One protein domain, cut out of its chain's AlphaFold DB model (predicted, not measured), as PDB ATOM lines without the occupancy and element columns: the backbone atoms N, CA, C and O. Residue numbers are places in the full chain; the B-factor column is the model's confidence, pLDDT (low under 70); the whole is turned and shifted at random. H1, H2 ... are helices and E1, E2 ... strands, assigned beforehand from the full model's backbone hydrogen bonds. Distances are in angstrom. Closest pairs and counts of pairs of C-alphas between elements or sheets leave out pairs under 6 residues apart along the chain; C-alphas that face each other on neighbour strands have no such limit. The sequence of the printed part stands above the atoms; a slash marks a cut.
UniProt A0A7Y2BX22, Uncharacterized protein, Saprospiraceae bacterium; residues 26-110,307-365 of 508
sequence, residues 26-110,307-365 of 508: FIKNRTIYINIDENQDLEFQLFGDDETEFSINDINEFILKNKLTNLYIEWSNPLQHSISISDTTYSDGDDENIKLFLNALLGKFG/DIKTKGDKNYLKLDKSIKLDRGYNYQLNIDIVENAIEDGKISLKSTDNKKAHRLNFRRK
ATOM      1  N   PHE A  26      42.055 -33.367  35.234       58.75
ATOM      2  CA  PHE A  26      41.874 -32.161  34.455       58.75
ATOM      3  C   PHE A  26      42.531 -32.375  33.106       58.75
ATOM      4  O   PHE A  26      43.726 -32.679  33.028       58.75
ATOM      5  N   ILE A  27      41.801 -32.066  32.037       60.44
ATOM      6  CA  ILE A  27      42.422 -31.941  30.727       60.44
ATOM      7  C   ILE A  27      43.282 -30.669  30.745       60.44
ATOM      8  O   ILE A  27      42.824 -29.553  30.475       60.44
ATOM      9  N   LYS A  28      44.555 -30.831  31.124       55.75
ATOM     10  CA  LYS A  28      45.591 -29.795  30.994       55.75
ATOM     11  C   LYS A  28      45.874 -29.506  29.517       55.75
ATOM     12  O   LYS A  28      46.184 -28.367  29.159       55.75
ATOM     13  N   ASN A  29      45.707 -30.524  28.676       59.50
ATOM     14  CA  ASN A  29      46.054 -30.497  27.263       59.50
ATOM     15  C   ASN A  29      44.978 -29.811  26.427       59.50
ATOM     16  O   ASN A  29      43.793 -29.823  26.737       59.50
ATOM     17  N   ARG A  30      45.385 -29.206  25.316       68.69
ATOM     18  CA  ARG A  30      44.453 -28.546  24.389       68.69
ATOM     19  C   ARG A  30      43.844 -29.517  23.384       68.69
ATOM     20  O   ARG A  30      43.366 -29.051  22.354       68.69
ATOM     21  N   THR A  31      43.926 -30.823  23.617       79.56
ATOM     22  CA  THR A  31      43.593 -31.811  22.597       79.56
ATOM     23  C   THR A  31      43.000 -33.074  23.203       79.56
ATOM     24  O   THR A  31      43.601 -33.645  24.109       79.56
ATOM     25  N   ILE A  32      41.863 -33.504  22.665       83.31
ATOM     26  CA  ILE A  32      41.197 -34.771  22.988       83.31
ATOM     27  C   ILE A  32      41.172 -35.610  21.717       83.31
ATOM     28  O   ILE A  32      40.827 -35.088  20.655       83.31
ATOM     29  N   TYR A  33      41.554 -36.877  21.837       85.81
ATOM     30  CA  TYR A  33      41.468 -37.863  20.768       85.81
ATOM     31  C   TYR A  33      40.333 -38.825  21.110       85.81
ATOM     32  O   TYR A  33      40.241 -39.290  22.245       85.81
ATOM     33  N   ILE A  34      39.443 -39.043  20.152       88.25
ATOM     34  CA  ILE A  34      38.226 -39.836  20.285       88.25
ATOM     35  C   ILE A  34      38.409 -41.063  19.400       88.25
ATOM     36  O   ILE A  34      38.499 -40.923  18.183       88.25
ATOM     37  N   ASN A  35      38.469 -42.236  20.006       88.94
ATOM     38  CA  ASN A  35      38.500 -43.518  19.323       88.94
ATOM     39  C   ASN A  35      37.085 -44.084  19.245       88.94
ATOM     40  O   ASN A  35      36.256 -43.806  20.113       88.94
ATOM     41  N   ILE A  36      36.825 -44.873  18.208       87.44
ATOM     42  CA  ILE A  36      35.551 -45.565  18.012       87.44
ATOM     43  C   ILE A  36      35.858 -47.058  18.045       87.44
ATOM     44  O   ILE A  36      36.632 -47.537  17.216       87.44
ATOM     45  N   ASP A  37      35.294 -47.776  19.012       85.81
ATOM     46  CA  ASP A  37      35.484 -49.223  19.116       85.81
ATOM     47  C   ASP A  37      34.622 -49.992  18.088       85.81
ATOM     48  O   ASP A  37      33.820 -49.416  17.346       85.81
ATOM     49  N   GLU A  38      34.760 -51.321  18.039       82.88
ATOM     50  CA  GLU A  38      33.967 -52.167  17.130       82.88
ATOM     51  C   GLU A  38      32.458 -52.145  17.443       82.88
ATOM     52  O   GLU A  38      31.645 -52.472  16.580       82.88
ATOM     53  N   ASN A  39      32.065 -51.731  18.651       84.12
ATOM     54  CA  ASN A  39      30.672 -51.555  19.049       84.12
ATOM     55  C   ASN A  39      30.172 -50.124  18.813       84.12
ATOM     56  O   ASN A  39      29.034 -49.836  19.177       84.12
ATOM     57  N   GLN A  40      30.968 -49.233  18.217       84.44
ATOM     58  CA  GLN A  40      30.679 -47.804  18.062       84.44
ATOM     59  C   GLN A  40      30.607 -47.017  19.382       84.44
ATOM     60  O   GLN A  40      30.020 -45.934  19.416       84.44
ATOM     61  N   ASP A  41      31.153 -47.540  20.475       85.69
ATOM     62  CA  ASP A  41      31.367 -46.806  21.718       85.69
ATOM     63  C   ASP A  41      32.608 -45.911  21.609       85.69
ATOM     64  O   ASP A  41      33.518 -46.155  20.811       85.69
ATOM     65  N   LEU A  42      32.604 -44.812  22.368       84.38
ATOM     66  CA  LEU A  42      33.684 -43.830  22.336       84.38
ATOM     67  C   LEU A  42      34.682 -44.097  23.454       84.38
ATOM     68  O   LEU A  42      34.323 -44.058  24.629       84.38
ATOM     69  N   GLU A  43      35.945 -44.256  23.080       84.94
ATOM     70  CA  GLU A  43      37.058 -44.241  24.025       84.94
ATOM     71  C   GLU A  43      37.837 -42.936  23.863       84.94
ATOM     72  O   GLU A  43      38.103 -42.475  22.750       84.94
ATOM     73  N   PHE A  44      38.229 -42.320  24.973       82.19
ATOM     74  CA  PHE A  44      38.959 -41.054  24.940       82.19
ATOM     75  C   PHE A  44      40.416 -41.271  25.300       82.19
ATOM     76  O   PHE A  44      40.708 -41.899  26.310       82.19
ATOM     77  N   GLN A  45      41.320 -40.684  24.517       78.00
ATOM     78  CA  GLN A  45      42.738 -40.588  24.845       78.00
ATOM     79  C   GLN A  45      43.130 -39.121  25.059       78.00
ATOM     80  O   GLN A  45      42.965 -38.252  24.191       78.00
ATOM     81  N   LEU A  46      43.690 -38.844  26.236       71.69
ATOM     82  CA  LEU A  46      44.213 -37.535  26.613       71.69
ATOM     83  C   LEU A  46      45.737 -37.567  26.592       71.69
ATOM     84  O   LEU A  46      46.361 -38.060  27.518       71.69
ATOM     85  N   PHE A  47      46.363 -36.982  25.576       62.22
ATOM     86  CA  PHE A  47      47.826 -36.954  25.533       62.22
ATOM     87  C   PHE A  47      48.380 -35.737  26.268       62.22
ATOM     88  O   PHE A  47      48.232 -34.612  25.778       62.22
ATOM     89  N   GLY A  48      49.000 -35.988  27.427       56.28
ATOM     90  CA  GLY A  48      49.869 -35.061  28.163       56.28
ATOM     91  C   GLY A  48      51.129 -34.661  27.410       56.28
ATOM     92  O   GLY A  48      51.492 -35.297  26.421       56.28
ATOM     93  N   ASP A  49      51.831 -33.655  27.943       51.75
ATOM     94  CA  ASP A  49      53.239 -33.394  27.602       51.75
ATOM     95  C   ASP A  49      54.123 -34.642  27.861       51.75
ATOM     96  O   ASP A  49      55.154 -34.795  27.217       51.75
ATOM     97  N   ASP A  50      53.673 -35.566  28.726       48.88
ATOM     98  CA  ASP A  50      54.380 -36.797  29.120       48.88
ATOM     99  C   ASP A  50      53.818 -38.094  28.483       48.88
ATOM    100  O   ASP A  50      54.042 -39.179  29.012       48.88
ATOM    101  N   GLU A  51      53.044 -38.012  27.389       50.31
ATOM    102  CA  GLU A  51      52.511 -39.173  26.626       50.31
ATOM    103  C   GLU A  51      51.691 -40.217  27.420       50.31
ATOM    104  O   GLU A  51      51.395 -41.294  26.909       50.31
ATOM    105  N   THR A  52      51.267 -39.911  28.647       45.38
ATOM    106  CA  THR A  52      50.461 -40.831  29.456       45.38
ATOM    107  C   THR A  52      49.066 -41.008  28.858       45.38
ATOM    108  O   THR A  52      48.292 -40.058  28.749       45.38
ATOM    109  N   GLU A  53      48.774 -42.235  28.434       51.09
ATOM    110  CA  GLU A  53      47.488 -42.653  27.890       51.09
ATOM    111  C   GLU A  53      46.512 -42.921  29.039       51.09
ATOM    112  O   GLU A  53      46.707 -43.830  29.843       51.09
ATOM    113  N   PHE A  54      45.458 -42.116  29.120       51.94
ATOM    114  CA  PHE A  54      44.314 -42.387  29.982       51.94
ATOM    115  C   PHE A  54      43.160 -42.775  29.075       51.94
ATOM    116  O   PHE A  54      42.681 -41.916  28.336       51.94
ATOM    117  N   SER A  55      42.767 -44.051  29.106       49.75
ATOM    118  CA  SER A  55      41.496 -44.483  28.532       49.75
ATOM    119  C   SER A  55      40.406 -44.201  29.551       49.75
ATOM    120  O   SER A  55      40.463 -44.661  30.694       49.75
ATOM    121  N   ILE A  56      39.450 -43.379  29.145       56.69
ATOM    122  CA  ILE A  56      38.316 -42.996  29.962       56.69
ATOM    123  C   ILE A  56      37.075 -43.595  29.310       56.69
ATOM    124  O   ILE A  56      36.687 -43.165  28.225       56.69
ATOM    125  N   ASN A  57      36.441 -44.544  29.994       51.16
ATOM    126  CA  ASN A  57      35.149 -45.097  29.598       51.16
ATOM    127  C   ASN A  57      34.038 -44.360  30.366       51.16
ATOM    128  O   ASN A  57      34.210 -44.027  31.538       51.16
ATOM    129  N   ASP A  58      32.909 -44.088  29.709       54.53
ATOM    130  CA  ASP A  58      31.688 -43.513  30.304       54.53
ATOM    131  C   ASP A  58      31.769 -42.073  30.859       54.53
ATOM    132  O   ASP A  58      30.934 -41.668  31.677       54.53
ATOM    133  N   ILE A  59      32.712 -41.240  30.402       61.66
ATOM    134  CA  ILE A  59      32.680 -39.804  30.731       61.66
ATOM    135  C   ILE A  59      31.874 -39.021  29.694       61.66
ATOM    136  O   ILE A  59      32.319 -38.745  28.584       61.66
ATOM    137  N   ASN A  60      30.703 -38.562  30.131       68.25
ATOM    138  CA  ASN A  60      29.867 -37.617  29.393       68.25
ATOM    139  C   ASN A  60      30.181 -36.149  29.736       68.25
ATOM    140  O   ASN A  60      29.489 -35.258  29.245       68.25
ATOM    141  N   GLU A  61      31.157 -35.865  30.608       78.81
ATOM    142  CA  GLU A  61      31.480 -34.501  31.049       78.81
ATOM    143  C   GLU A  61      32.987 -34.245  31.207       78.81
ATOM    144  O   GLU A  61      33.660 -34.815  32.059       78.81
ATOM    145  N   PHE A  62      33.508 -33.294  30.436       79.44
ATOM    146  CA  PHE A  62      34.898 -32.861  30.460       79.44
ATOM    147  C   PHE A  62      35.045 -31.483  31.109       79.44
ATOM    148  O   PHE A  62      34.412 -30.505  30.698       79.44
ATOM    149  N   ILE A  63      35.955 -31.370  32.081       78.19
ATOM    150  CA  ILE A  63      36.273 -30.104  32.753       78.19
ATOM    151  C   ILE A  63      37.558 -29.513  32.158       78.19
ATOM    152  O   ILE A  63      38.666 -30.004  32.385       78.19
ATOM    153  N   LEU A  64      37.424 -28.415  31.414       79.12
ATOM    154  CA  LEU A  64      38.536 -27.765  30.725       79.12
ATOM    155  C   LEU A  64      39.177 -26.666  31.587       79.12
ATOM    156  O   LEU A  64      38.509 -25.735  32.050       79.12
ATOM    157  N   LYS A  65      40.509 -26.716  31.748       73.62
ATOM    158  CA  LYS A  65      41.285 -25.615  32.359       73.62
ATOM    159  C   LYS A  65      41.349 -24.395  31.432       73.62
ATOM    160  O   LYS A  65      41.272 -23.248  31.880       73.62
ATOM    161  N   ASN A  66      41.499 -24.648  30.134       71.19
ATOM    162  CA  ASN A  66      41.671 -23.633  29.100       71.19
ATOM    163  C   ASN A  66      40.347 -23.318  28.390       71.19
ATOM    164  O   ASN A  66      39.406 -24.101  28.421       71.19
ATOM    165  N   LYS A  67      40.284 -22.160  27.719       73.75
ATOM    166  CA  LYS A  67      39.110 -21.756  26.922       73.75
ATOM    167  C   LYS A  67      38.948 -22.542  25.623       73.75
ATOM    168  O   LYS A  67      37.896 -22.439  25.004       73.75
ATOM    169  N   LEU A  68      40.007 -23.207  25.169       78.06
ATOM    170  CA  LEU A  68      40.060 -23.825  23.855       78.06
ATOM    171  C   LEU A  68      40.642 -25.230  23.943       78.06
ATOM    172  O   LEU A  68      41.735 -25.407  24.487       78.06
ATOM    173  N   THR A  69      39.924 -26.167  23.333       83.12
ATOM    174  CA  THR A  69      40.338 -27.555  23.145       83.12
ATOM    175  C   THR A  69      40.039 -27.969  21.708       83.12
ATOM    176  O   THR A  69      38.964 -27.705  21.177       83.12
ATOM    177  N   ASN A  70      41.013 -28.589  21.057       84.56
ATOM    178  CA  ASN A  70      40.864 -29.235  19.766       84.56
ATOM    179  C   ASN A  70      40.382 -30.666  19.980       84.56
ATOM    180  O   ASN A  70      40.804 -31.334  20.923       84.56
ATOM    181  N   LEU A  71      39.554 -31.135  19.064       86.75
ATOM    182  CA  LEU A  71      39.098 -32.510  19.042       86.75
ATOM    183  C   LEU A  71      39.656 -33.200  17.808       86.75
ATOM    184  O   LEU A  71      39.735 -32.603  16.731       86.75
ATOM    185  N   TYR A  72      40.030 -34.451  17.992       88.19
ATOM    186  CA  TYR A  72      40.449 -35.348  16.939       88.19
ATOM    187  C   TYR A  72      39.628 -36.617  17.063       88.19
ATOM    188  O   TYR A  72      39.446 -37.108  18.172       88.19
ATOM    189  N   ILE A  73      39.130 -37.129  15.948       89.75
ATOM    190  CA  ILE A  73      38.405 -38.394  15.898       89.75
ATOM    191  C   ILE A  73      39.218 -39.388  15.080       89.75
ATOM    192  O   ILE A  73      39.817 -39.013  14.071       89.75
ATOM    193  N   GLU A  74      39.315 -40.622  15.556       90.94
ATOM    194  CA  GLU A  74      39.942 -41.710  14.823       90.94
ATOM    195  C   GLU A  74      39.221 -41.875  13.484       90.94
ATOM    196  O   GLU A  74      37.990 -41.819  13.405       90.94
ATOM    197  N   TRP A  75      40.000 -41.993  12.411       92.31
ATOM    198  CA  TRP A  75      39.450 -42.236  11.090       92.31
ATOM    199  C   TRP A  75      38.703 -43.562  11.109       92.31
ATOM    200  O   TRP A  75      39.247 -44.591  11.502       92.31
ATOM    201  N   SER A  76      37.462 -43.519  10.649       91.50
ATOM    202  CA  SER A  76      36.647 -44.695  10.417       91.50
ATOM    203  C   SER A  76      36.246 -44.709   8.953       91.50
ATOM    204  O   SER A  76      35.980 -43.655   8.367       91.50
ATOM    205  N   ASN A  77      36.230 -45.899   8.356       92.19
ATOM    206  CA  ASN A  77      35.927 -46.053   6.945       92.19
ATOM    207  C   ASN A  77      34.526 -45.494   6.643       92.19
ATOM    208  O   ASN A  77      33.539 -46.036   7.152       92.19
ATOM    209  N   PRO A  78      34.401 -44.453   5.796       90.12
ATOM    210  CA  PRO A  78      33.120 -43.794   5.558       90.12
ATOM    211  C   PRO A  78      32.118 -44.687   4.807       90.12
ATOM    212  O   PRO A  78      30.927 -44.373   4.752       90.12
ATOM    213  N   LEU A  79      32.577 -45.809   4.235       91.00
ATOM    214  CA  LEU A  79      31.702 -46.830   3.659       91.00
ATOM    215  C   LEU A  79      31.036 -47.709   4.719       91.00
ATOM    216  O   LEU A  79      29.951 -48.214   4.457       91.00
ATOM    217  N   GLN A  80      31.667 -47.884   5.883       91.19
ATOM    218  CA  GLN A  80      31.126 -48.655   7.005       91.19
ATOM    219  C   GLN A  80      30.392 -47.762   8.003       91.19
ATOM    220  O   GLN A  80      29.391 -48.175   8.574       91.19
ATOM    221  N   HIS A  81      30.866 -46.531   8.203       90.81
ATOM    222  CA  HIS A  81      30.350 -45.643   9.237       90.81
ATOM    223  C   HIS A  81      30.105 -44.239   8.696       90.81
ATOM    224  O   HIS A  81      30.993 -43.590   8.149       90.81
ATOM    225  N   SER A  82      28.902 -43.720   8.909       89.88
ATOM    226  CA  SER A  82      28.611 -42.300   8.763       89.88
ATOM    227  C   SER A  82      28.630 -41.639  10.132       89.88
ATOM    228  O   SER A  82      27.790 -41.924  10.983       89.88
ATOM    229  N   ILE A  83      29.594 -40.743  10.331       89.06
ATOM    230  CA  ILE A  83      29.740 -39.971  11.562       89.06
ATOM    231  C   ILE A  83      29.183 -38.574  11.313       89.06
ATOM    232  O   ILE A  83      29.634 -37.862  10.415       89.06
ATOM    233  N   SER A  84      28.211 -38.167  12.121       89.25
ATOM    234  CA  SER A  84      27.664 -36.815  12.101       89.25
ATOM    235  C   SER A  84      27.846 -36.150  13.455       89.25
ATOM    236  O   SER A  84      27.700 -36.768  14.507       89.25
ATOM    237  N   ILE A  85      28.235 -34.879  13.418       87.56
ATOM    238  CA  ILE A  85      28.649 -34.134  14.601       87.56
ATOM    239  C   ILE A  85      27.817 -32.866  14.667       87.56
ATOM    240  O   ILE A  85      27.795 -32.070  13.727       87.56
ATOM    241  N   SER A  86      27.135 -32.681  15.789       87.81
ATOM    242  CA  SER A  86      26.386 -31.465  16.083       87.81
ATOM    243  C   SER A  86      26.788 -30.918  17.440       87.81
ATOM    244  O   SER A  86      27.272 -31.644  18.305       87.81
ATOM    245  N   ASP A  87      26.608 -29.621  17.627       86.00
ATOM    246  CA  ASP A  87      27.009 -28.937  18.839       86.00
ATOM    247  C   ASP A  87      25.994 -27.898  19.282       86.00
ATOM    248  O   ASP A  87      25.309 -27.267  18.479       86.00
ATOM    249  N   THR A  88      25.922 -27.707  20.594       86.00
ATOM    250  CA  THR A  88      25.058 -26.714  21.226       86.00
ATOM    251  C   THR A  88      25.775 -26.079  22.407       86.00
ATOM    252  O   THR A  88      26.386 -26.779  23.215       86.00
ATOM    253  N   THR A  89      25.671 -24.760  22.551       83.75
ATOM    254  CA  THR A  89      26.036 -24.059  23.785       83.75
ATOM    255  C   THR A  89      24.793 -23.842  24.635       83.75
ATOM    256  O   THR A  89      23.727 -23.523  24.113       83.75
ATOM    257  N   TYR A  90      24.919 -24.006  25.947       77.50
ATOM    258  CA  TYR A  90      23.824 -23.765  26.887       77.50
ATOM    259  C   TYR A  90      24.306 -22.938  28.074       77.50
ATOM    260  O   TYR A  90      25.494 -22.966  28.415       77.50
ATOM    261  N   SER A  91      23.397 -22.153  28.658       73.19
ATOM    262  CA  SER A  91      23.687 -21.343  29.838       73.19
ATOM    263  C   SER A  91      24.105 -22.237  30.994       73.19
ATOM    264  O   SER A  91      23.603 -23.342  31.204       73.19
ATOM    265  N   ASP A  92      25.056 -21.738  31.759       70.56
ATOM    266  CA  ASP A  92      25.389 -22.316  33.037       70.56
ATOM    267  C   ASP A  92      24.257 -22.024  34.032       70.56
ATOM    268  O   ASP A  92      23.944 -20.861  34.290       70.56
ATOM    269  N   GLY A  93      23.627 -23.066  34.584       68.31
ATOM    270  CA  GLY A  93      22.496 -22.912  35.511       68.31
ATOM    271  C   GLY A  93      22.836 -22.076  36.753       68.31
ATOM    272  O   GLY A  93      21.957 -21.459  37.353       68.31
ATOM    273  N   ASP A  94      24.121 -21.969  37.103       67.75
ATOM    274  CA  ASP A  94      24.579 -21.111  38.195       67.75
ATOM    275  C   ASP A  94      24.337 -19.610  37.905       67.75
ATOM    276  O   ASP A  94      24.027 -18.849  38.823       67.75
ATOM    277  N   ASP A  95      24.406 -19.174  36.641       64.88
ATOM    278  CA  ASP A  95      24.130 -17.780  36.257       64.88
ATOM    279  C   ASP A  95      22.629 -17.456  36.351       64.88
ATOM    280  O   ASP A  95      22.251 -16.334  36.702       64.88
ATOM    281  N   GLU A  96      21.758 -18.430  36.072       67.00
ATOM    282  CA  GLU A  96      20.311 -18.304  36.290       67.00
ATOM    283  C   GLU A  96      19.985 -18.203  37.780       67.00
ATOM    284  O   GLU A  96      19.216 -17.328  38.182       67.00
ATOM    285  N   ASN A  97      20.647 -19.006  38.614       65.25
ATOM    286  CA  ASN A  97      20.518 -18.926  40.065       65.25
ATOM    287  C   ASN A  97      20.965 -17.556  40.599       65.25
ATOM    288  O   ASN A  97      20.238 -16.935  41.377       65.25
ATOM    289  N   ILE A  98      22.101 -17.017  40.136       66.81
ATOM    290  CA  ILE A  98      22.520 -15.650  40.492       66.81
ATOM    291  C   ILE A  98      21.466 -14.630  40.069       66.81
ATOM    292  O   ILE A  98      21.143 -13.740  40.853       66.81
ATOM    293  N   LYS A  99      20.911 -14.736  38.855       65.12
ATOM    294  CA  LYS A  99      19.845 -13.833  38.398       65.12
ATOM    295  C   LYS A  99      18.612 -13.923  39.291       65.12
ATOM    296  O   LYS A  99      18.064 -12.884  39.629       65.12
ATOM    297  N   LEU A 100      18.200 -15.119  39.716       64.19
ATOM    298  CA  LEU A 100      17.089 -15.299  40.657       64.19
ATOM    299  C   LEU A 100      17.378 -14.639  42.012       64.19
ATOM    300  O   LEU A 100      16.527 -13.914  42.525       64.19
ATOM    301  N   PHE A 101      18.582 -14.816  42.563       67.44
ATOM    302  CA  PHE A 101      18.991 -14.142  43.799       67.44
ATOM    303  C   PHE A 101      19.047 -12.621  43.639       67.44
ATOM    304  O   PHE A 101      18.512 -11.897  44.475       67.44
ATOM    305  N   LEU A 102      19.646 -12.121  42.555       66.06
ATOM    306  CA  LEU A 102      19.689 -10.694  42.253       66.06
ATOM    307  C   LEU A 102      18.286 -10.133  42.034       66.06
ATOM    308  O   LEU A 102      18.019  -9.039  42.498       66.06
ATOM    309  N   ASN A 103      17.371 -10.871  41.408       62.81
ATOM    310  CA  ASN A 103      15.975 -10.462  41.263       62.81
ATOM    311  C   ASN A 103      15.252 -10.428  42.615       62.81
ATOM    312  O   ASN A 103      14.476  -9.510  42.855       62.81
ATOM    313  N   ALA A 104      15.517 -11.376  43.518       60.44
ATOM    314  CA  ALA A 104      14.977 -11.342  44.878       60.44
ATOM    315  C   ALA A 104      15.536 -10.153  45.679       60.44
ATOM    316  O   ALA A 104      14.781  -9.448  46.346       60.44
ATOM    317  N   LEU A 105      16.841  -9.886  45.558       63.41
ATOM    318  CA  LEU A 105      17.519  -8.742  46.165       63.41
ATOM    319  C   LEU A 105      16.962  -7.420  45.606       63.41
ATOM    320  O   LEU A 105      16.457  -6.587  46.348       63.41
ATOM    321  N   LEU A 106      16.999  -7.239  44.286       64.31
ATOM    322  CA  LEU A 106      16.568  -6.032  43.578       64.31
ATOM    323  C   LEU A 106      15.059  -5.806  43.668       64.31
ATOM    324  O   LEU A 106      14.639  -4.665  43.811       64.31
ATOM    325  N   GLY A 107      14.244  -6.862  43.651       56.56
ATOM    326  CA  GLY A 107      12.802  -6.783  43.878       56.56
ATOM    327  C   GLY A 107      12.460  -6.263  45.275       56.56
ATOM    328  O   GLY A 107      11.505  -5.505  45.426       56.56
ATOM    329  N   LYS A 108      13.280  -6.581  46.287       56.94
ATOM    330  CA  LYS A 108      13.161  -6.021  47.644       56.94
ATOM    331  C   LYS A 108      13.666  -4.575  47.743       56.94
ATOM    332  O   LYS A 108      13.157  -3.826  48.567       56.94
ATOM    333  N   PHE A 109      14.589  -4.165  46.870       51.84
ATOM    334  CA  PHE A 109      15.060  -2.776  46.745       51.84
ATOM    335  C   PHE A 109      14.346  -1.956  45.644       51.84
ATOM    336  O   PHE A 109      14.731  -0.817  45.388       51.84
ATOM    337  N   GLY A 110      13.298  -2.495  45.004       44.47
ATOM    338  CA  GLY A 110      12.435  -1.774  44.057       44.47
ATOM    339  C   GLY A 110      12.939  -1.620  42.609       44.47
ATOM    340  O   GLY A 110      12.491  -0.705  41.922       44.47
ATOM    341  N   ASP A 307      43.290 -34.918   5.216       75.38
ATOM    342  CA  ASP A 307      43.722 -34.047   6.327       75.38
ATOM    343  C   ASP A 307      44.104 -34.802   7.619       75.38
ATOM    344  O   ASP A 307      44.053 -34.262   8.733       75.38
ATOM    345  N   ILE A 308      44.485 -36.076   7.503       82.50
ATOM    346  CA  ILE A 308      44.803 -36.906   8.670       82.50
ATOM    347  C   ILE A 308      46.124 -36.511   9.328       82.50
ATOM    348  O   ILE A 308      47.155 -36.305   8.685       82.50
ATOM    349  N   LYS A 309      46.109 -36.499  10.662       75.06
ATOM    350  CA  LYS A 309      47.314 -36.545  11.488       75.06
ATOM    351  C   LYS A 309      47.509 -37.952  12.028       75.06
ATOM    352  O   LYS A 309      46.643 -38.483  12.719       75.06
ATOM    353  N   THR A 310      48.675 -38.522  11.770       73.94
ATOM    354  CA  THR A 310      49.074 -39.804  12.353       73.94
ATOM    355  C   THR A 310      49.661 -39.574  13.743       73.94
ATOM    356  O   THR A 310      50.500 -38.687  13.933       73.94
ATOM    357  N   LYS A 311      49.216 -40.359  14.725       67.50
ATOM    358  CA  LYS A 311      49.793 -40.370  16.069       67.50
ATOM    359  C   LYS A 311      49.809 -41.800  16.608       67.50
ATOM    360  O   LYS A 311      48.753 -42.384  16.824       67.50
ATOM    361  N   GLY A 312      51.009 -42.340  16.829       71.62
ATOM    362  CA  GLY A 312      51.186 -43.781  17.030       71.62
ATOM    363  C   GLY A 312      50.782 -44.548  15.767       71.62
ATOM    364  O   GLY A 312      51.054 -44.078  14.664       71.62
ATOM    365  N   ASP A 313      50.077 -45.665  15.942       69.25
ATOM    366  CA  ASP A 313      49.553 -46.490  14.840       69.25
ATOM    367  C   ASP A 313      48.160 -46.041  14.355       69.25
ATOM    368  O   ASP A 313      47.586 -46.631  13.441       69.25
ATOM    369  N   LYS A 314      47.603 -44.985  14.963       78.62
ATOM    370  CA  LYS A 314      46.256 -44.487  14.677       78.62
ATOM    371  C   LYS A 314      46.276 -43.229  13.822       78.62
ATOM    372  O   LYS A 314      47.152 -42.363  13.918       78.62
ATOM    373  N   ASN A 315      45.249 -43.127  12.991       84.94
ATOM    374  CA  ASN A 315      45.041 -42.025  12.070       84.94
ATOM    375  C   ASN A 315      43.871 -41.181  12.557       84.94
ATOM    376  O   ASN A 315      42.770 -41.692  12.723       84.94
ATOM    377  N   TYR A 316      44.109 -39.891  12.778       85.44
ATOM    378  CA  TYR A 316      43.127 -38.995  13.363       85.44
ATOM    379  C   TYR A 316      42.774 -37.838  12.440       85.44
ATOM    380  O   TYR A 316      43.644 -37.142  11.915       85.44
ATOM    381  N   LEU A 317      41.480 -37.569  12.339       86.19
ATOM    382  CA  LEU A 317      40.922 -36.399  11.684       86.19
ATOM    383  C   LEU A 317      40.709 -35.298  12.712       86.19
ATOM    384  O   LEU A 317      40.068 -35.505  13.744       86.19
ATOM    385  N   LYS A 318      41.238 -34.105  12.436       82.25
ATOM    386  CA  LYS A 318      40.916 -32.937  13.253       82.25
ATOM    387  C   LYS A 318      39.470 -32.545  12.970       82.25
ATOM    388  O   LYS A 318      39.127 -32.288  11.823       82.25
ATOM    389  N   LEU A 319      38.647 -32.422  14.005       82.00
ATOM    390  CA  LEU A 319      37.330 -31.822  13.830       82.00
ATOM    391  C   LEU A 319      37.502 -30.329  13.531       82.00
ATOM    392  O   LEU A 319      38.207 -29.622  14.262       82.00
ATOM    393  N   ASP A 320      36.844 -29.837  12.480       68.81
ATOM    394  CA  ASP A 320      36.936 -28.434  12.042       68.81
ATOM    395  C   ASP A 320      36.576 -27.429  13.146       68.81
ATOM    396  O   ASP A 320      37.020 -26.277  13.141       68.81
ATOM    397  N   LYS A 321      35.811 -27.874  14.145       67.19
ATOM    398  CA  LYS A 321      35.441 -27.082  15.312       67.19
ATOM    399  C   LYS A 321      36.373 -27.359  16.489       67.19
ATOM    400  O   LYS A 321      36.359 -28.429  17.091       67.19
ATOM    401  N   SER A 322      37.133 -26.341  16.890       74.19
ATOM    402  CA  SER A 322      37.679 -26.288  18.249       74.19
ATOM    403  C   SER A 322      36.563 -25.936  19.231       74.19
ATOM    404  O   SER A 322      35.842 -24.961  19.003       74.19
ATOM    405  N   ILE A 323      36.475 -26.645  20.354       77.69
ATOM    406  CA  ILE A 323      35.586 -26.262  21.451       77.69
ATOM    407  C   ILE A 323      36.108 -24.958  22.035       77.69
ATOM    408  O   ILE A 323      37.225 -24.911  22.556       77.69
ATOM    409  N   LYS A 324      35.291 -23.906  21.968       77.12
ATOM    410  CA  LYS A 324      35.567 -22.618  22.599       77.12
ATOM    411  C   LYS A 324      34.536 -22.368  23.693       77.12
ATOM    412  O   LYS A 324      33.370 -22.130  23.403       77.12
ATOM    413  N   LEU A 325      34.982 -22.407  24.945       77.12
ATOM    414  CA  LEU A 325      34.136 -22.132  26.103       77.12
ATOM    415  C   LEU A 325      34.215 -20.654  26.485       77.12
ATOM    416  O   LEU A 325      35.235 -20.176  27.004       77.12
ATOM    417  N   ASP A 326      33.123 -19.936  26.243       73.31
ATOM    418  CA  ASP A 326      32.916 -18.598  26.785       73.31
ATOM    419  C   ASP A 326      32.499 -18.664  28.265       73.31
ATOM    420  O   ASP A 326      32.131 -19.708  28.800       73.31
ATOM    421  N   ARG A 327      32.643 -17.549  28.992       67.31
ATOM    422  CA  ARG A 327      32.258 -17.500  30.413       67.31
ATOM    423  C   ARG A 327      30.734 -17.620  30.535       67.31
ATOM    424  O   ARG A 327      30.044 -16.917  29.808       67.31
ATOM    425  N   GLY A 328      30.253 -18.442  31.470       65.94
ATOM    426  CA  GLY A 328      28.817 -18.619  31.734       65.94
ATOM    427  C   GLY A 328      28.101 -19.574  30.774       65.94
ATOM    428  O   GLY A 328      26.880 -19.686  30.818       65.94
ATOM    429  N   TYR A 329      28.846 -20.265  29.903       73.94
ATOM    430  CA  TYR A 329      28.291 -21.234  28.965       73.94
ATOM    431  C   TYR A 329      29.035 -22.561  29.044       73.94
ATOM    432  O   TYR A 329      30.265 -22.607  29.135       73.94
ATOM    433  N   ASN A 330      28.264 -23.634  28.947       82.19
ATOM    434  CA  ASN A 330      28.754 -24.981  28.714       82.19
ATOM    435  C   ASN A 330      28.593 -25.320  27.230       82.19
ATOM    436  O   ASN A 330      27.788 -24.713  26.517       82.19
ATOM    437  N   TYR A 331      29.372 -26.283  26.756       85.38
ATOM    438  CA  TYR A 331      29.324 -26.755  25.379       85.38
ATOM    439  C   TYR A 331      28.975 -28.231  25.370       85.38
ATOM    440  O   TYR A 331      29.508 -28.999  26.159       85.38
ATOM    441  N   GLN A 332      28.091 -28.633  24.479       87.62
ATOM    442  CA  GLN A 332      27.713 -30.019  24.286       87.62
ATOM    443  C   GLN A 332      27.991 -30.397  22.843       87.62
ATOM    444  O   GLN A 332      27.570 -29.695  21.926       87.62
ATOM    445  N   LEU A 333      28.678 -31.514  22.666       88.56
ATOM    446  CA  LEU A 333      28.927 -32.159  21.394       88.56
ATOM    447  C   LEU A 333      28.094 -33.437  21.340       88.56
ATOM    448  O   LEU A 333      28.178 -34.265  22.247       88.56
ATOM    449  N   ASN A 334      27.312 -33.600  20.284       88.62
ATOM    450  CA  ASN A 334      26.633 -34.850  19.985       88.62
ATOM    451  C   ASN A 334      27.328 -35.503  18.792       88.62
ATOM    452  O   ASN A 334      27.501 -34.861  17.751       88.62
ATOM    453  N   ILE A 335      27.722 -36.760  18.961       89.12
ATOM    454  CA  ILE A 335      28.345 -37.580  17.926       89.12
ATOM    455  C   ILE A 335      27.387 -38.726  17.626       89.12
ATOM    456  O   ILE A 335      27.142 -39.579  18.476       89.12
ATOM    457  N   ASP A 336      26.854 -38.728  16.415       90.06
ATOM    458  CA  ASP A 336      25.961 -39.759  15.902       90.06
ATOM    459  C   ASP A 336      26.749 -40.638  14.927       90.06
ATOM    460  O   ASP A 336      27.239 -40.144  13.907       90.06
ATOM    461  N   ILE A 337      26.849 -41.931  15.232       91.12
ATOM    462  CA  ILE A 337      27.513 -42.942  14.405       91.12
ATOM    463  C   ILE A 337      26.434 -43.861  13.839       91.12
ATOM    464  O   ILE A 337      25.643 -44.438  14.586       91.12
ATOM    465  N   VAL A 338      26.385 -43.965  12.513       91.62
ATOM    466  CA  VAL A 338      25.453 -44.828  11.778       91.62
ATOM    467  C   VAL A 338      26.258 -45.851  10.995       91.62
ATOM    468  O   VAL A 338      27.146 -45.470  10.234       91.62
ATOM    469  N   GLU A 339      25.946 -47.131  11.163       90.31
ATOM    470  CA  GLU A 339      26.550 -48.188  10.353       90.31
ATOM    471  C   GLU A 339      25.907 -48.231   8.961       90.31
ATOM    472  O   GLU A 339      24.700 -48.052   8.790       90.31
ATOM    473  N   ASN A 340      26.720 -48.480   7.947       89.19
ATOM    474  CA  ASN A 340      26.311 -48.639   6.564       89.19
ATOM    475  C   ASN A 340      26.667 -50.047   6.103       89.19
ATOM    476  O   ASN A 340      27.694 -50.585   6.493       89.19
ATOM    477  N   ALA A 341      25.844 -50.611   5.226       88.12
ATOM    478  CA  ALA A 341      26.104 -51.875   4.556       88.12
ATOM    479  C   ALA A 341      26.104 -51.683   3.037       88.12
ATOM    480  O   ALA A 341      25.411 -50.808   2.501       88.12
ATOM    481  N   ILE A 342      26.853 -52.530   2.332       83.06
ATOM    482  CA  ILE A 342      26.739 -52.650   0.877       83.06
ATOM    483  C   ILE A 342      25.399 -53.314   0.552       83.06
ATOM    484  O   ILE A 342      25.049 -54.344   1.123       83.06
ATOM    485  N   GLU A 343      24.645 -52.729  -0.374       80.81
ATOM    486  CA  GLU A 343      23.415 -53.334  -0.875       80.81
ATOM    487  C   GLU A 343      23.734 -54.550  -1.761       80.81
ATOM    488  O   GLU A 343      24.528 -54.458  -2.698       80.81
ATOM    489  N   ASP A 344      23.096 -55.692  -1.491       73.31
ATOM    490  CA  ASP A 344      23.347 -56.934  -2.229       73.31
ATOM    491  C   ASP A 344      23.226 -56.741  -3.749       73.31
ATOM    492  O   ASP A 344      22.197 -56.313  -4.281       73.31
ATOM    493  N   GLY A 345      24.302 -57.077  -4.463       64.06
ATOM    494  CA  GLY A 345      24.359 -56.998  -5.921       64.06
ATOM    495  C   GLY A 345      24.453 -55.580  -6.495       64.06
ATOM    496  O   GLY A 345      24.407 -55.437  -7.718       64.06
ATOM    497  N   LYS A 346      24.610 -54.538  -5.665       76.44
ATOM    498  CA  LYS A 346      24.785 -53.152  -6.116       76.44
ATOM    499  C   LYS A 346      26.001 -52.489  -5.477       76.44
ATOM    500  O   LYS A 346      26.406 -52.792  -4.363       76.44
ATOM    501  N   ILE A 347      26.569 -51.525  -6.193       76.69
ATOM    502  CA  ILE A 347      27.652 -50.666  -5.698       76.69
ATOM    503  C   ILE A 347      27.011 -49.428  -5.053       76.69
ATOM    504  O   ILE A 347      27.186 -48.296  -5.498       76.69
ATOM    505  N   SER A 348      26.176 -49.666  -4.042       77.25
ATOM    506  CA  SER A 348      25.464 -48.637  -3.278       77.25
ATOM    507  C   SER A 348      25.537 -48.937  -1.786       77.25
ATOM    508  O   SER A 348      25.537 -50.093  -1.367       77.25
ATOM    509  N   LEU A 349      25.604 -47.870  -0.988       80.56
ATOM    510  CA  LEU A 349      25.548 -47.945   0.466       80.56
ATOM    511  C   LEU A 349      24.106 -47.784   0.933       80.56
ATOM    512  O   LEU A 349      23.373 -46.924   0.437       80.56
ATOM    513  N   LYS A 350      23.730 -48.572   1.932       85.50
ATOM    514  CA  LYS A 350      22.475 -48.432   2.658       85.50
ATOM    515  C   LYS A 350      22.784 -48.337   4.146       85.50
ATOM    516  O   LYS A 350      23.417 -49.232   4.697       85.50
ATOM    517  N   SER A 351      22.310 -47.278   4.794       86.06
ATOM    518  CA  SER A 351      22.392 -47.171   6.250       86.06
ATOM    519  C   SER A 351      21.586 -48.285   6.908       86.06
ATOM    520  O   SER A 351      20.477 -48.609   6.469       86.06
ATOM    521  N   THR A 352      22.164 -48.892   7.935       87.75
ATOM    522  CA  THR A 352      21.506 -49.907   8.748       87.75
ATOM    523  C   THR A 352      20.713 -49.228   9.868       87.75
ATOM    524  O   THR A 352      20.813 -48.019  10.088       87.75
ATOM    525  N   ASP A 353      19.916 -50.010  10.596       83.19
ATOM    526  CA  ASP A 353      19.215 -49.520  11.787       83.19
ATOM    527  C   ASP A 353      20.156 -49.371  13.004       83.19
ATOM    528  O   ASP A 353      19.734 -48.900  14.061       83.19
ATOM    529  N   ASN A 354      21.428 -49.769  12.877       84.88
ATOM    530  CA  ASN A 354      22.409 -49.674  13.948       84.88
ATOM    531  C   ASN A 354      22.959 -48.242  14.036       84.88
ATOM    532  O   ASN A 354      23.856 -47.837  13.287       84.88
ATOM    533  N   LYS A 355      22.366 -47.465  14.946       88.25
ATOM    534  CA  LYS A 355      22.755 -46.090  15.253       88.25
ATOM    535  C   LYS A 355      23.102 -45.964  16.731       88.25
ATOM    536  O   LYS A 355      22.262 -46.249  17.587       88.25
ATOM    537  N   LYS A 356      24.279 -45.409  17.025       88.38
ATOM    538  CA  LYS A 356      24.648 -44.941  18.365       88.38
ATOM    539  C   LYS A 356      24.774 -43.423  18.397       88.38
ATOM    540  O   LYS A 356      25.264 -42.802  17.456       88.38
ATOM    541  N   ALA A 357      24.300 -42.837  19.490       87.69
ATOM    542  CA  ALA A 357      24.345 -41.405  19.740       87.69
ATOM    543  C   ALA A 357      25.075 -41.157  21.056       87.69
ATOM    544  O   ALA A 357      24.671 -41.663  22.104       87.69
ATOM    545  N   HIS A 358      26.125 -40.348  20.997       87.88
ATOM    546  CA  HIS A 358      26.971 -40.012  22.133       87.88
ATOM    547  C   HIS A 358      26.859 -38.534  22.453       87.88
ATOM    548  O   HIS A 358      26.877 -37.696  21.551       87.88
ATOM    549  N   ARG A 359      26.770 -38.202  23.743       86.50
ATOM    550  CA  ARG A 359      26.656 -36.823  24.223       86.50
ATOM    551  C   ARG A 359      27.819 -36.490  25.142       86.50
ATOM    552  O   ARG A 359      27.877 -36.962  26.272       86.50
ATOM    553  N   LEU A 360      28.681 -35.593  24.683       85.94
ATOM    554  CA  LEU A 360      29.839 -35.115  25.425       85.94
ATOM    555  C   LEU A 360      29.594 -33.676  25.865       85.94
ATOM    556  O   LEU A 360      29.417 -32.783  25.040       85.94
ATOM    557  N   ASN A 361      29.588 -33.439  27.167       84.88
ATOM    558  CA  ASN A 361      29.455 -32.110  27.743       84.88
ATOM    559  C   ASN A 361      30.840 -31.589  28.125       84.88
ATOM    560  O   ASN A 361      31.700 -32.324  28.595       84.88
ATOM    561  N   PHE A 362      31.063 -30.303  27.929       85.38
ATOM    562  CA  PHE A 362      32.307 -29.619  28.212       85.38
ATOM    563  C   PHE A 362      31.977 -28.391  29.037       85.38
ATOM    564  O   PHE A 362      31.244 -27.504  28.591       85.38
ATOM    565  N   ARG A 363      32.560 -28.315  30.228       83.62
ATOM    566  CA  ARG A 363      32.455 -27.143  31.091       83.62
ATOM    567  C   ARG A 363      33.823 -26.602  31.438       83.62
ATOM    568  O   ARG A 363      34.830 -27.309  31.437       83.62
ATOM    569  N   ARG A 364      33.877 -25.314  31.756       78.38
ATOM    570  CA  ARG A 364      35.118 -24.691  32.212       78.38
ATOM    571  C   ARG A 364      35.305 -24.968  33.700       78.38
ATOM    572  O   ARG A 364      34.348 -24.882  34.467       78.38
ATOM    573  N   LYS A 365      36.547 -25.216  34.126       77.88
ATOM    574  CA  LYS A 365      36.876 -25.270  35.556       77.88
ATOM    575  C   LYS A 365      36.471 -23.960  36.226       77.88
ATOM    576  O   LYS A 365      36.898 -22.878  35.802       77.88
TER     577      LYS A 365
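Overview. This is residues 26 to 110 and 307 to 365 of the 508 residues of an uncharacterized protein of Saprospiraceae bacterium (UniProt A0A7Y2BX22). What shape do these coordinates make? Two strongly twisted sheets are partly face to face, one of shorter strands E2, E1, E4, E7 and E6, the other with the long strands E5, E8 and E9 and the short E3. At one end residues 97 to 110 stick out as an arm, most of it H1, and at the other the turn of the long hairpin E8 and E9 makes the far tip. How is it made up? The printed part has 144 residues, with E1 to E5, H1, then E6 to E9 along the chain; it is mostly strand, and both sheets are mixed, in the orders E2, E1, E4, E7, E6 and E3, E9, E8, E5. It is loose, with a radius of gyration of the C-alphas of 19.5 A, and spans 76 by 39 by 25 A.

Along the chain. Which elements come before the cut? E1 is residues 31 to 36, from C-alpha 31 at (43.593, -31.811, 22.597), E2 42 to 45, E3 61 to 64 and E4 68 to 74. E5 is residues 81 to 91, 32.5 A long, and H1 93 to 108, 22.8 A. Which come after it? E6 is residues 308 to 311, E7 314 to 318, E8 329 to 342, 42.2 A, and E9 349 to 364, 40.5 A, ending at C-alpha 364 at (35.118, -24.691, 32.212).

Arrangement. How do the five strands pair? E1 is parallel to E4, with N 34 and O 72 2.8 A apart, and antiparallel to E2 in a hairpin, N 35 and O 43 2.8 A. E7 is antiparallel to E4, N 317 and O 73 2.8 A, and to E6 in a hairpin, N 309 and O 316 2.8 A. And the other four? E8 is antiparallel to E5, N 84 and O 336 2.8 A, and to E9, N 362 and O 331 2.7 A; E9, which bends by 76 degrees at residue 353, is parallel to E3, N 62 and O 361 2.8 A. Where is H1? It is on neither sheet, only just so for that of E5, with 4 pairs of C-alphas within 10 A; every O i to N i+4 pair in it is within hydrogen-bond range.

Size, cuts and confidence. How far does it reach? The two C-alphas farthest apart, of Phe 109 and Gly 345, are 76.2 A apart. Where is it broken or long-linked? Residues 111 to 306 are not printed, with 58.7 A between C-alphas 110 and 307; the link from E2 to E3 is long. Where is confidence low? Among the 44 residues under 70 are 26 to 30, 47 to 60 and 93 to 110.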